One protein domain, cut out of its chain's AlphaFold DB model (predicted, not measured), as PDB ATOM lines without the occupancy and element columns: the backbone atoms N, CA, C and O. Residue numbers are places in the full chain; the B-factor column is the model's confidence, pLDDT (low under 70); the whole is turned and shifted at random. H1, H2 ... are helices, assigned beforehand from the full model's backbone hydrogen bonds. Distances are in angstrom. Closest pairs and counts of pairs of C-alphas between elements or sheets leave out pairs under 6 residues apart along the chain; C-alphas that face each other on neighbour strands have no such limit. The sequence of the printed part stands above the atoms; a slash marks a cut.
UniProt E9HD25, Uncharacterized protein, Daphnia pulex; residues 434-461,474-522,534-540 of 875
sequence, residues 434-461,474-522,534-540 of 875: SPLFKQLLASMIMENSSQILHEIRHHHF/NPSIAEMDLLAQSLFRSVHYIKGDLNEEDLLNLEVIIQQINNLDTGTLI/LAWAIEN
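AT A GLANCE: This is residues 434 to 461, 474 to 522 and 534 to 540 of the 875 residues of an uncharacterized protein of Daphnia pulex (UniProt E9HD25). A small cluster of helices is built round H2 and H3: the hairpin of H1 and H2 packs on H3, the three centres making a triangle, and on the sides away from H1, H4 crosses H2 while the short H6 packs along H3. The link from H3 to H4 lies at one end of the long axis, and the short H5 at the other. The printed part has 84 residues with six named helices, H1 to H6 in chain order, and no named strand; the class is all helix. It is compact, with a radius of gyration of the C-alphas of 12.0 A, and only just elongated, spanning 35 by 23 by 23 A.

IN THESE COORDINATES: H1, residues 435 to 443, begins with C-alpha 435 at (-52.593, 36.894, -9.849) and is 12.6 A long from first to last C-alpha. H2, residues 449 to 458, measures 14.2 A. H3, residues 477 to 493, is the longest helix at 24.5 A and ends with C-alpha 493 at (-29.036, 29.539, -13.449). H4, residues 500 to 515, measures 22.7 A. H5, residues 518 to 522, measures 6.1 A. H6, residues 534 to 540, measures 10.0 A and ends with C-alpha 540 at (-24.573, 39.025, -9.368).

HOW THE PARTS SIT: H2 and H3 are the hubs, touching three helices each. H1 and H2 form a helical hairpin: they touch, the closest C-alphas being those of Ser 443 and Ile 452 at 5.3 A, and run opposite ways at a shallow tilt of 12 degrees. H1 also touches H3, closest at the C-alphas of Phe 437 and Glu 479, 5.4 A, the same way at a shallow tilt of 24 degrees. H2 and H3 touch, closest at the C-alphas of Ser 449 and Ser 490, 4.2 A, and run opposite ways at a tilt of 35.2 degrees, only just steep. H4, with residues 502 to 509 alone, touches H2, closest at the C-alphas of Arg 457 and Asn 505, 5.7 A, at a steep tilt of 51 degrees. H6 touches H3 at residues 484 to 491 alone, closest at the C-alphas of Phe 488 and Ala 537, 4.7 A, at a shallow tilt of 15 degrees. H5 touches no helix but is near H3, and H3 and H4 are near each other. H1 and H4 are apart, and so are H4 and H6. In H1, H2, H3, H4, H5 and H6 every O i to N i+4 pair is within hydrogen-bond range.

THE WHOLE: The two C-alphas farthest apart are those of Gly 496 and Gly 519, 35.4 A. Residues 462 to 473 are not printed, with 14.3 A between C-alphas 461 and 474; residues 523 to 533 are not printed, with 13.1 A between C-alphas 522 and 534. Of the links that are printed whole, H1 to H2 and H4 to H5 are tight and H3 to H4 is short. The mean pLDDT of the printed part is 76.3, and residues 458 to 461 and 494 to 497 are under 70.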
ATOM      1  N   SER A 434     -53.119  36.757  -4.918       75.06
ATOM      2  CA  SER A 434     -53.223  37.602  -6.109       75.06
ATOM      3  C   SER A 434     -52.768  36.872  -7.395       75.06
ATOM      4  O   SER A 434     -52.033  35.875  -7.337       75.06
ATOM      5  N   PRO A 435     -53.149  37.372  -8.584       75.56
ATOM      6  CA  PRO A 435     -52.593  36.894  -9.849       75.56
ATOM      7  C   PRO A 435     -51.063  37.011  -9.913       75.56
ATOM      8  O   PRO A 435     -50.410  36.081 -10.383       75.56
ATOM      9  N   LEU A 436     -50.500  38.107  -9.386       73.50
ATOM     10  CA  LEU A 436     -49.054  38.337  -9.335       73.50
ATOM     11  C   LEU A 436     -48.348  37.261  -8.496       73.50
ATOM     12  O   LEU A 436     -47.359  36.690  -8.942       73.50
ATOM     13  N   PHE A 437     -48.896  36.907  -7.332       77.88
ATOM     14  CA  PHE A 437     -48.355  35.839  -6.492       77.88
ATOM     15  C   PHE A 437     -48.325  34.493  -7.227       77.88
ATOM     16  O   PHE A 437     -47.307  33.803  -7.220       77.88
ATOM     17  N   LYS A 438     -49.419  34.124  -7.909       77.75
ATOM     18  CA  LYS A 438     -49.502  32.871  -8.684       77.75
ATOM     19  C   LYS A 438     -48.471  32.834  -9.822       77.75
ATOM     20  O   LYS A 438     -47.913  31.776 -10.098       77.75
ATOM     21  N   GLN A 439     -48.200  33.972 -10.457       72.06
ATOM     22  CA  GLN A 439     -47.218  34.093 -11.540       72.06
ATOM     23  C   GLN A 439     -45.775  34.043 -11.035       72.06
ATOM     24  O   GLN A 439     -44.971  33.270 -11.555       72.06
ATOM     25  N   LEU A 440     -45.448  34.794  -9.978       78.56
ATOM     26  CA  LEU A 440     -44.133  34.716  -9.340       78.56
ATOM     27  C   LEU A 440     -43.857  33.289  -8.859       78.56
ATOM     28  O   LEU A 440     -42.776  32.751  -9.086       78.56
ATOM     29  N   LEU A 441     -44.870  32.618  -8.315       81.19
ATOM     30  CA  LEU A 441     -44.777  31.208  -7.973       81.19
ATOM     31  C   LEU A 441     -44.527  30.309  -9.199       81.19
ATOM     32  O   LEU A 441     -43.710  29.396  -9.124       81.19
ATOM     33  N   ALA A 442     -45.175  30.561 -10.338       78.38
ATOM     34  CA  ALA A 442     -44.902  29.813 -11.568       78.38
ATOM     35  C   ALA A 442     -43.442  29.984 -12.031       78.38
ATOM     36  O   ALA A 442     -42.807  29.008 -12.440       78.38
ATOM     37  N   SER A 443     -42.869  31.184 -11.878       78.56
ATOM     38  CA  SER A 443     -41.453  31.435 -12.187       78.56
ATOM     39  C   SER A 443     -40.487  30.629 -11.301       78.56
ATOM     40  O   SER A 443     -39.395  30.262 -11.735       78.56
ATOM     41  N   MET A 444     -40.907  30.244 -10.091       74.94
ATOM     42  CA  MET A 444     -40.113  29.408  -9.180       74.94
ATOM     43  C   MET A 444     -39.973  27.949  -9.639       74.94
ATOM     44  O   MET A 444     -39.117  27.233  -9.126       74.94
ATOM     45  N   ILE A 445     -40.771  27.499 -10.609       77.94
ATOM     46  CA  ILE A 445     -40.693  26.138 -11.171       77.94
ATOM     47  C   ILE A 445     -39.797  26.113 -12.419       77.94
ATOM     48  O   ILE A 445     -39.314  25.064 -12.831       77.94
ATOM     49  N   MET A 446     -39.531  27.273 -13.018       76.31
ATOM     50  CA  MET A 446     -38.716  27.369 -14.226       76.31
ATOM     51  C   MET A 446     -37.243  27.074 -13.925       76.31
ATOM     52  O   MET A 446     -36.734  27.394 -12.849       76.31
ATOM     53  N   GLU A 447     -36.551  26.491 -14.904       78.06
ATOM     54  CA  GLU A 447     -35.120  26.141 -14.840       78.06
ATOM     55  C   GLU A 447     -34.267  26.966 -15.824       78.06
ATOM     56  O   GLU A 447     -33.083  26.697 -16.021       78.06
ATOM     57  N   ASN A 448     -34.862  27.983 -16.458       79.94
ATOM     58  CA  ASN A 448     -34.203  28.859 -17.424       79.94
ATOM     59  C   ASN A 448     -34.296  30.321 -16.971       79.94
ATOM     60  O   ASN A 448     -35.388  30.861 -16.806       79.94
ATOM     61  N   SER A 449     -33.142  30.969 -16.817       76.31
ATOM     62  CA  SER A 449     -33.023  32.353 -16.353       76.31
ATOM     63  C   SER A 449     -33.753  33.370 -17.227       76.31
ATOM     64  O   SER A 449     -34.435  34.236 -16.689       76.31
ATOM     65  N   SER A 450     -33.655  33.258 -18.553       80.06
ATOM     66  CA  SER A 450     -34.300  34.197 -19.478       80.06
ATOM     67  C   SER A 450     -35.818  34.074 -19.422       80.06
ATOM     68  O   SER A 450     -36.513  35.082 -19.458       80.06
ATOM     69  N   GLN A 451     -36.336  32.854 -19.247       80.44
ATOM     70  CA  GLN A 451     -37.771  32.625 -19.052       80.44
ATOM     71  C   GLN A 451     -38.253  33.200 -17.721       80.44
ATOM     72  O   GLN A 451     -39.273  33.875 -17.698       80.44
ATOM     73  N   ILE A 452     -37.489  33.014 -16.637       81.81
ATOM     74  CA  ILE A 452     -37.805  33.616 -15.333       81.81
ATOM     75  C   ILE A 452     -37.892  35.142 -15.465       81.81
ATOM     76  O   ILE A 452     -38.882  35.737 -15.056       81.81
ATOM     77  N   LEU A 453     -36.884  35.782 -16.067       80.44
ATOM     78  CA  LEU A 453     -36.855  37.239 -16.238       80.44
ATOM     79  C   LEU A 453     -37.975  37.750 -17.151       80.44
ATOM     80  O   LEU A 453     -38.594  38.771 -16.853       80.44
ATOM     81  N   HIS A 454     -38.248  37.037 -18.242       81.75
ATOM     82  CA  HIS A 454     -39.335  37.355 -19.161       81.75
ATOM     83  C   HIS A 454     -40.693  37.307 -18.447       81.75
ATOM     84  O   HIS A 454     -41.486  38.235 -18.578       81.75
ATOM     85  N   GLU A 455     -40.937  36.280 -17.634       79.62
ATOM     86  CA  GLU A 455     -42.190  36.087 -16.895       79.62
ATOM     87  C   GLU A 455     -42.391  37.129 -15.792       79.62
ATOM     88  O   GLU A 455     -43.493  37.654 -15.643       79.62
ATOM     89  N   ILE A 456     -41.323  37.515 -15.081       78.19
ATOM     90  CA  ILE A 456     -41.393  38.627 -14.120       78.19
ATOM     91  C   ILE A 456     -41.748  39.941 -14.848       78.19
ATOM     92  O   ILE A 456     -42.554  40.720 -14.343       78.19
ATOM     93  N   ARG A 457     -41.198  40.193 -16.049       74.88
ATOM     94  CA  ARG A 457     -41.487  41.414 -16.829       74.88
ATOM     95  C   ARG A 457     -42.903  41.442 -17.414       74.88
ATOM     96  O   ARG A 457     -43.576  42.471 -17.342       74.88
ATOM     97  N   HIS A 458     -43.323  40.378 -18.100       65.62
ATOM     98  CA  HIS A 458     -44.391  40.442 -19.107       65.62
ATOM     99  C   HIS A 458     -45.811  40.642 -18.573       65.62
ATOM    100  O   HIS A 458     -46.706  40.954 -19.358       65.62
ATOM    101  N   HIS A 459     -46.043  40.534 -17.269       59.66
ATOM    102  CA  HIS A 459     -47.393  40.635 -16.714       59.66
ATOM    103  C   HIS A 459     -47.614  41.818 -15.770       59.66
ATOM    104  O   HIS A 459     -48.552  41.804 -14.970       59.66
ATOM    105  N   HIS A 460     -46.825  42.889 -15.930       60.81
ATOM    106  CA  HIS A 460     -47.072  44.153 -15.234       60.81
ATOM    107  C   HIS A 460     -47.261  45.415 -16.090       60.81
ATOM    108  O   HIS A 460     -47.390  46.463 -15.487       60.81
ATOM    109  N   PHE A 461     -47.391  45.367 -17.428       46.75
ATOM    110  CA  PHE A 461     -48.123  46.405 -18.197       46.75
ATOM    111  C   PHE A 461     -48.403  45.959 -19.648       46.75
ATOM    112  O   PHE A 461     -47.656  45.166 -20.209       46.75
ATOM    113  N   ASN A 474     -48.516  47.968  -5.435       72.69
ATOM    114  CA  ASN A 474     -48.375  47.787  -3.989       72.69
ATOM    115  C   ASN A 474     -48.371  46.288  -3.625       72.69
ATOM    116  O   ASN A 474     -49.403  45.757  -3.207       72.69
ATOM    117  N   PRO A 475     -47.238  45.592  -3.824       78.38
ATOM    118  CA  PRO A 475     -47.121  44.171  -3.533       78.38
ATOM    119  C   PRO A 475     -47.177  43.892  -2.023       78.38
ATOM    120  O   PRO A 475     -46.662  44.644  -1.191       78.38
ATOM    121  N   SER A 476     -47.782  42.764  -1.674       82.06
ATOM    122  CA  SER A 476     -47.686  42.131  -0.363       82.06
ATOM    123  C   SER A 476     -46.256  41.669  -0.073       82.06
ATOM    124  O   SER A 476     -45.430  41.483  -0.970       82.06
ATOM    125  N   ILE A 477     -45.955  41.441   1.205       82.00
ATOM    126  CA  ILE A 477     -44.627  40.990   1.643       82.00
ATOM    127  C   ILE A 477     -44.286  39.628   1.016       82.00
ATOM    128  O   ILE A 477     -43.151  39.401   0.611       82.00
ATOM    129  N   ALA A 478     -45.278  38.749   0.878       82.88
ATOM    130  CA  ALA A 478     -45.134  37.452   0.231       82.88
ATOM    131  C   ALA A 478     -44.779  37.562  -1.263       82.88
ATOM    132  O   ALA A 478     -43.953  36.800  -1.759       82.88
ATOM    133  N   GLU A 479     -45.368  38.518  -1.986       85.19
ATOM    134  CA  GLU A 479     -45.009  38.784  -3.387       85.19
ATOM    135  C   GLU A 479     -43.600  39.364  -3.504       85.19
ATOM    136  O   GLU A 479     -42.853  38.966  -4.391       85.19
ATOM    137  N   MET A 480     -43.214  40.262  -2.595       84.44
ATOM    138  CA  MET A 480     -41.859  40.822  -2.566       84.44
ATOM    139  C   MET A 480     -40.801  39.752  -2.305       84.44
ATOM    140  O   MET A 480     -39.758  39.743  -2.957       84.44
ATOM    141  N   ASP A 481     -41.077  38.825  -1.389       83.19
ATOM    142  CA  ASP A 481     -40.180  37.709  -1.114       83.19
ATOM    143  C   ASP A 481     -40.060  36.762  -2.314       83.19
ATOM    144  O   ASP A 481     -38.946  36.432  -2.720       83.19
ATOM    145  N   LEU A 482     -41.179  36.395  -2.950       84.44
ATOM    146  CA  LEU A 482     -41.144  35.601  -4.180       84.44
ATOM    147  C   LEU A 482     -40.405  36.322  -5.310       84.44
ATOM    148  O   LEU A 482     -39.626  35.689  -6.008       84.44
ATOM    149  N   LEU A 483     -40.593  37.634  -5.475       86.06
ATOM    150  CA  LEU A 483     -39.857  38.426  -6.462       86.06
ATOM    151  C   LEU A 483     -38.344  38.353  -6.219       86.06
ATOM    152  O   LEU A 483     -37.584  38.086  -7.151       86.06
ATOM    153  N   ALA A 484     -37.905  38.552  -4.972       85.31
ATOM    154  CA  ALA A 484     -36.495  38.453  -4.605       85.31
ATOM    155  C   ALA A 484     -35.945  37.035  -4.832       85.31
ATOM    156  O   ALA A 484     -34.853  36.884  -5.380       85.31
ATOM    157  N   GLN A 485     -36.707  35.993  -4.487       84.06
ATOM    158  CA  GLN A 485     -36.336  34.598  -4.743       84.06
ATOM    159  C   GLN A 485     -36.258  34.274  -6.243       84.06
ATOM    160  O   GLN A 485     -35.313  33.619  -6.684       84.06
ATOM    161  N   SER A 486     -37.207  34.749  -7.049       86.00
ATOM    162  CA  SER A 486     -37.208  34.547  -8.498       86.00
ATOM    163  C   SER A 486     -36.022  35.244  -9.159       86.00
ATOM    164  O   SER A 486     -35.367  34.651 -10.016       86.00
ATOM    165  N   LEU A 487     -35.682  36.462  -8.721       84.94
ATOM    166  CA  LEU A 487     -34.468  37.159  -9.153       84.94
ATOM    167  C   LEU A 487     -33.200  36.420  -8.715       84.94
ATOM    168  O   LEU A 487     -32.289  36.238  -9.516       84.94
ATOM    169  N   PHE A 488     -33.142  35.928  -7.481       85.38
ATOM    170  CA  PHE A 488     -32.021  35.112  -7.018       85.38
ATOM    171  C   PHE A 488     -31.836  33.865  -7.897       85.38
ATOM    172  O   PHE A 488     -30.738  33.591  -8.390       85.38
ATOM    173  N   ARG A 489     -32.922  33.128  -8.170       83.81
ATOM    174  CA  ARG A 489     -32.889  31.937  -9.030       83.81
ATOM    175  C   ARG A 489     -32.488  32.280 -10.457       83.81
ATOM    176  O   ARG A 489     -31.672  31.557 -11.027       83.81
ATOM    177  N   SER A 490     -33.010  33.369 -11.025       82.50
ATOM    178  CA  SER A 490     -32.666  33.768 -12.391       82.50
ATOM    179  C   SER A 490     -31.156  33.937 -12.537       82.50
ATOM    180  O   SER A 490     -30.578  33.440 -13.494       82.50
ATOM    181  N   VAL A 491     -30.484  34.498 -11.534       76.06
ATOM    182  CA  VAL A 491     -29.033  34.707 -11.541       76.06
ATOM    183  C   VAL A 491     -28.237  33.440 -11.261       76.06
ATOM    184  O   VAL A 491     -27.151  33.255 -11.819       76.06
ATOM    185  N   HIS A 492     -28.777  32.557 -10.424       76.38
ATOM    186  CA  HIS A 492     -28.161  31.274 -10.107       76.38
ATOM    187  C   HIS A 492     -28.043  30.363 -11.343       76.38
ATOM    188  O   HIS A 492     -27.025  29.693 -11.518       76.38
ATOM    189  N   TYR A 493     -29.041  30.370 -12.236       72.31
ATOM    190  CA  TYR A 493     -29.036  29.539 -13.449       72.31
ATOM    191  C   TYR A 493     -28.228  30.115 -14.615       72.31
ATOM    192  O   TYR A 493     -27.881  29.374 -15.540       72.31
ATOM    193  N   ILE A 494     -27.881  31.405 -14.592       66.12
ATOM    194  CA  ILE A 494     -27.065  31.989 -15.656       66.12
ATOM    195  C   ILE A 494     -25.646  31.413 -15.560       66.12
ATOM    196  O   ILE A 494     -24.923  31.613 -14.585       66.12
ATOM    197  N   LYS A 495     -25.200  30.714 -16.606       60.25
ATOM    198  CA  LYS A 495     -23.807  30.239 -16.733       60.25
ATOM    199  C   LYS A 495     -22.919  31.171 -17.571       60.25
ATOM    200  O   LYS A 495     -21.719  30.934 -17.640       60.25
ATOM    201  N   GLY A 496     -23.481  32.222 -18.177       63.91
ATOM    202  CA  GLY A 496     -22.778  33.155 -19.070       63.91
ATOM    203  C   GLY A 496     -23.107  34.633 -18.831       63.91
ATOM    204  O   GLY A 496     -23.507  35.012 -17.730       63.91
ATOM    205  N   ASP A 497     -22.907  35.450 -19.864       66.94
ATOM    206  CA  ASP A 497     -23.281  36.869 -19.886       66.94
ATOM    207  C   ASP A 497     -24.782  37.030 -20.189       66.94
ATOM    208  O   ASP A 497     -25.376  36.174 -20.850       66.94
ATOM    209  N   LEU A 498     -25.389  38.124 -19.722       71.19
ATOM    210  CA  LEU A 498     -26.784  38.472 -20.020       71.19
ATOM    211  C   LEU A 498     -26.943  38.894 -21.490       71.19
ATOM    212  O   LEU A 498     -26.126  39.663 -22.006       71.19
ATOM    213  N   ASN A 499     -27.999  38.423 -22.163       74.00
ATOM    214  CA  ASN A 499     -28.324  38.879 -23.517       74.00
ATOM    215  C   ASN A 499     -29.098  40.221 -23.490       74.00
ATOM    216  O   ASN A 499     -29.485  40.713 -22.432       74.00
ATOM    217  N   GLU A 500     -29.308  40.844 -24.654       72.31
ATOM    218  CA  GLU A 500     -29.985  42.150 -24.751       72.31
ATOM    219  C   GLU A 500     -31.437  42.118 -24.235       72.31
ATOM    220  O   GLU A 500     -31.889  43.070 -23.603       72.31
ATOM    221  N   GLU A 501     -32.155  41.010 -24.437       76.62
ATOM    222  CA  GLU A 501     -33.524  40.833 -23.942       76.62
ATOM    223  C   GLU A 501     -33.560  40.683 -22.415       76.62
ATOM    224  O   GLU A 501     -34.380  41.322 -21.753       76.62
ATOM    225  N   ASP A 502     -32.634  39.913 -21.839       77.06
ATOM    226  CA  ASP A 502     -32.491  39.752 -20.394       77.06
ATOM    227  C   ASP A 502     -32.229  41.104 -19.725       77.06
ATOM    228  O   ASP A 502     -32.803  41.402 -18.681       77.06
ATOM    229  N   LEU A 503     -31.402  41.954 -20.338       72.94
ATOM    230  CA  LEU A 503     -31.100  43.289 -19.822       72.94
ATOM    231  C   LEU A 503     -32.308  44.216 -19.853       72.94
ATOM    232  O   LEU A 503     -32.544  44.916 -18.872       72.94
ATOM    233  N   LEU A 504     -33.098  44.179 -20.927       74.19
ATOM    234  CA  LEU A 504     -34.368  44.906 -20.987       74.19
ATOM    235  C   LEU A 504     -35.355  44.399 -19.929       74.19
ATOM    236  O   LEU A 504     -36.081  45.193 -19.334       74.19
ATOM    237  N   ASN A 505     -35.389  43.088 -19.676       78.38
ATOM    238  CA  ASN A 505     -36.226  42.515 -18.624       78.38
ATOM    239  C   ASN A 505     -35.797  43.016 -17.245       78.38
ATOM    240  O   ASN A 505     -36.626  43.482 -16.468       78.38
ATOM    241  N   LEU A 506     -34.498  42.993 -16.968       75.25
ATOM    242  CA  LEU A 506     -33.929  43.457 -15.708       75.25
ATOM    243  C   LEU A 506     -34.125  44.951 -15.483       75.25
ATOM    244  O   LEU A 506     -34.472  45.351 -14.376       75.25
ATOM    245  N   GLU A 507     -33.935  45.768 -16.516       72.94
ATOM    246  CA  GLU A 507     -34.148  47.211 -16.440       72.94
ATOM    247  C   GLU A 507     -35.564  47.531 -15.949       72.94
ATOM    248  O   GLU A 507     -35.722  48.286 -14.989       72.94
ATOM    249  N   VAL A 508     -36.583  46.894 -16.537       76.12
ATOM    250  CA  VAL A 508     -37.986  47.092 -16.147       76.12
ATOM    251  C   VAL A 508     -38.239  46.620 -14.715       76.12
ATOM    252  O   VAL A 508     -38.840  47.353 -13.931       76.12
ATOM    253  N   ILE A 509     -37.760  45.426 -14.350       77.56
ATOM    254  CA  ILE A 509     -37.986  44.853 -13.014       77.56
ATOM    255  C   ILE A 509     -37.357  45.733 -11.932       77.56
ATOM    256  O   ILE A 509     -37.993  46.061 -10.930       77.56
ATOM    257  N   ILE A 510     -36.105  46.147 -12.126       73.69
ATOM    258  CA  ILE A 510     -35.406  46.948 -11.125       73.69
ATOM    259  C   ILE A 510     -36.000  48.363 -11.070       73.69
ATOM    260  O   ILE A 510     -36.148  48.912  -9.978       73.69
ATOM    261  N   GLN A 511     -36.428  48.934 -12.203       72.44
ATOM    262  CA  GLN A 511     -37.150  50.208 -12.209       72.44
ATOM    263  C   GLN A 511     -38.445  50.129 -11.390       72.44
ATOM    264  O   GLN A 511     -38.755  51.061 -10.652       72.44
ATOM    265  N   GLN A 512     -39.180  49.018 -11.471       75.56
ATOM    266  CA  GLN A 512     -40.381  48.803 -10.664       75.56
ATOM    267  C   GLN A 512     -40.054  48.730  -9.174       75.56
ATOM    268  O   GLN A 512     -40.671  49.451  -8.393       75.56
ATOM    269  N   ILE A 513     -39.058  47.926  -8.775       75.56
ATOM    270  CA  ILE A 513     -38.612  47.832  -7.371       75.56
ATOM    271  C   ILE A 513     -38.207  49.212  -6.851       75.56
ATOM    272  O   ILE A 513     -38.568  49.593  -5.740       75.56
ATOM    273  N   ASN A 514     -37.506  49.988  -7.674       72.44
ATOM    274  CA  ASN A 514     -37.099  51.341  -7.334       72.44
ATOM    275  C   ASN A 514     -38.276  52.329  -7.264       72.44
ATOM    276  O   ASN A 514     -38.163  53.350  -6.595       72.44
ATOM    277  N   ASN A 515     -39.400  52.076  -7.930       74.94
ATOM    278  CA  ASN A 515     -40.584  52.939  -7.854       74.94
ATOM    279  C   ASN A 515     -41.477  52.633  -6.643       74.94
ATOM    280  O   ASN A 515     -42.387  53.411  -6.362       74.94
ATOM    281  N   LEU A 516     -41.207  51.552  -5.905       76.62
ATOM    282  CA  LEU A 516     -41.923  51.247  -4.672       76.62
ATOM    283  C   LEU A 516     -41.700  52.322  -3.603       76.62
ATOM    284  O   LEU A 516     -40.614  52.896  -3.459       76.62
ATOM    285  N   ASP A 517     -42.742  52.546  -2.803       77.88
ATOM    286  CA  ASP A 517     -42.633  53.344  -1.588       77.88
ATOM    287  C   ASP A 517     -41.635  52.706  -0.606       77.88
ATOM    288  O   ASP A 517     -41.563  51.482  -0.453       77.88
ATOM    289  N   THR A 518     -40.881  53.549   0.105       76.75
ATOM    290  CA  THR A 518     -39.887  53.083   1.086       76.75
ATOM    291  C   THR A 518     -40.553  52.273   2.196       76.75
ATOM    292  O   THR A 518     -39.997  51.268   2.626       76.75
ATOM    293  N   GLY A 519     -41.780  52.618   2.598       76.81
ATOM    294  CA  GLY A 519     -42.555  51.833   3.553       76.81
ATOM    295  C   GLY A 519     -42.867  50.419   3.054       76.81
ATOM    296  O   GLY A 519     -42.864  49.487   3.852       76.81
ATOM    297  N   THR A 520     -43.092  50.219   1.753       79.38
ATOM    298  CA  THR A 520     -43.280  48.877   1.169       79.38
ATOM    299  C   THR A 520     -41.988  48.061   1.208       79.38
ATOM    300  O   THR A 520     -42.020  46.896   1.605       79.38
ATOM    301  N   LEU A 521     -40.844  48.674   0.890       78.44
ATOM    302  CA  LEU A 521     -39.530  48.023   0.982       78.44
ATOM    303  C   LEU A 521     -39.143  47.675   2.429       78.44
ATOM    304  O   LEU A 521     -38.572  46.612   2.666       78.44
ATOM    305  N   ILE A 522     -39.498  48.532   3.393       76.81
ATOM    306  CA  ILE A 522     -39.331  48.269   4.831       76.81
ATOM    307  C   ILE A 522     -40.240  47.116   5.267       76.81
ATOM    308  O   ILE A 522     -39.789  46.192   5.938       76.81
ATOM    309  N   LEU A 534     -32.385  39.737  -2.638       79.81
ATOM    310  CA  LEU A 534     -32.424  40.913  -3.496       79.81
ATOM    311  C   LEU A 534     -31.031  41.524  -3.661       79.81
ATOM    312  O   LEU A 534     -30.627  41.777  -4.794       79.81
ATOM    313  N   ALA A 535     -30.287  41.724  -2.568       72.94
ATOM    314  CA  ALA A 535     -28.928  42.252  -2.624       72.94
ATOM    315  C   ALA A 535     -28.031  41.346  -3.472       72.94
ATOM    316  O   ALA A 535     -27.419  41.829  -4.417       72.94
ATOM    317  N   TRP A 536     -28.034  40.034  -3.221       77.00
ATOM    318  CA  TRP A 536     -27.227  39.071  -3.969       77.00
ATOM    319  C   TRP A 536     -27.621  38.994  -5.445       77.00
ATOM    320  O   TRP A 536     -26.746  38.927  -6.314       77.00
ATOM    321  N   ALA A 537     -28.923  39.005  -5.749       79.44
ATOM    322  CA  ALA A 537     -29.407  38.990  -7.122       79.44
ATOM    323  C   ALA A 537     -28.930  40.239  -7.858       79.44
ATOM    324  O   ALA A 537     -28.275  40.116  -8.886       79.44
ATOM    325  N   ILE A 538     -29.169  41.427  -7.297       74.25
ATOM    326  CA  ILE A 538     -28.671  42.706  -7.817       74.25
ATOM    327  C   ILE A 538     -27.153  42.628  -8.043       74.25
ATOM    328  O   ILE A 538     -26.663  42.920  -9.134       74.25
ATOM    329  N   GLU A 539     -26.418  42.141  -7.047       72.06
ATOM    330  CA  GLU A 539     -24.965  42.058  -7.064       72.06
ATOM    331  C   GLU A 539     -24.421  41.181  -8.205       72.06
ATOM    332  O   GLU A 539     -23.473  41.539  -8.913       72.06
ATOM    333  N   ASN A 540     -25.022  40.008  -8.391       74.50
ATOM    334  CA  ASN A 540     -24.573  39.025  -9.368       74.50
ATOM    335  C   ASN A 540     -25.168  39.253 -10.759       74.50
ATOM    336  O   ASN A 540     -24.548  38.851 -11.744       74.50
TER     337      ASN A 540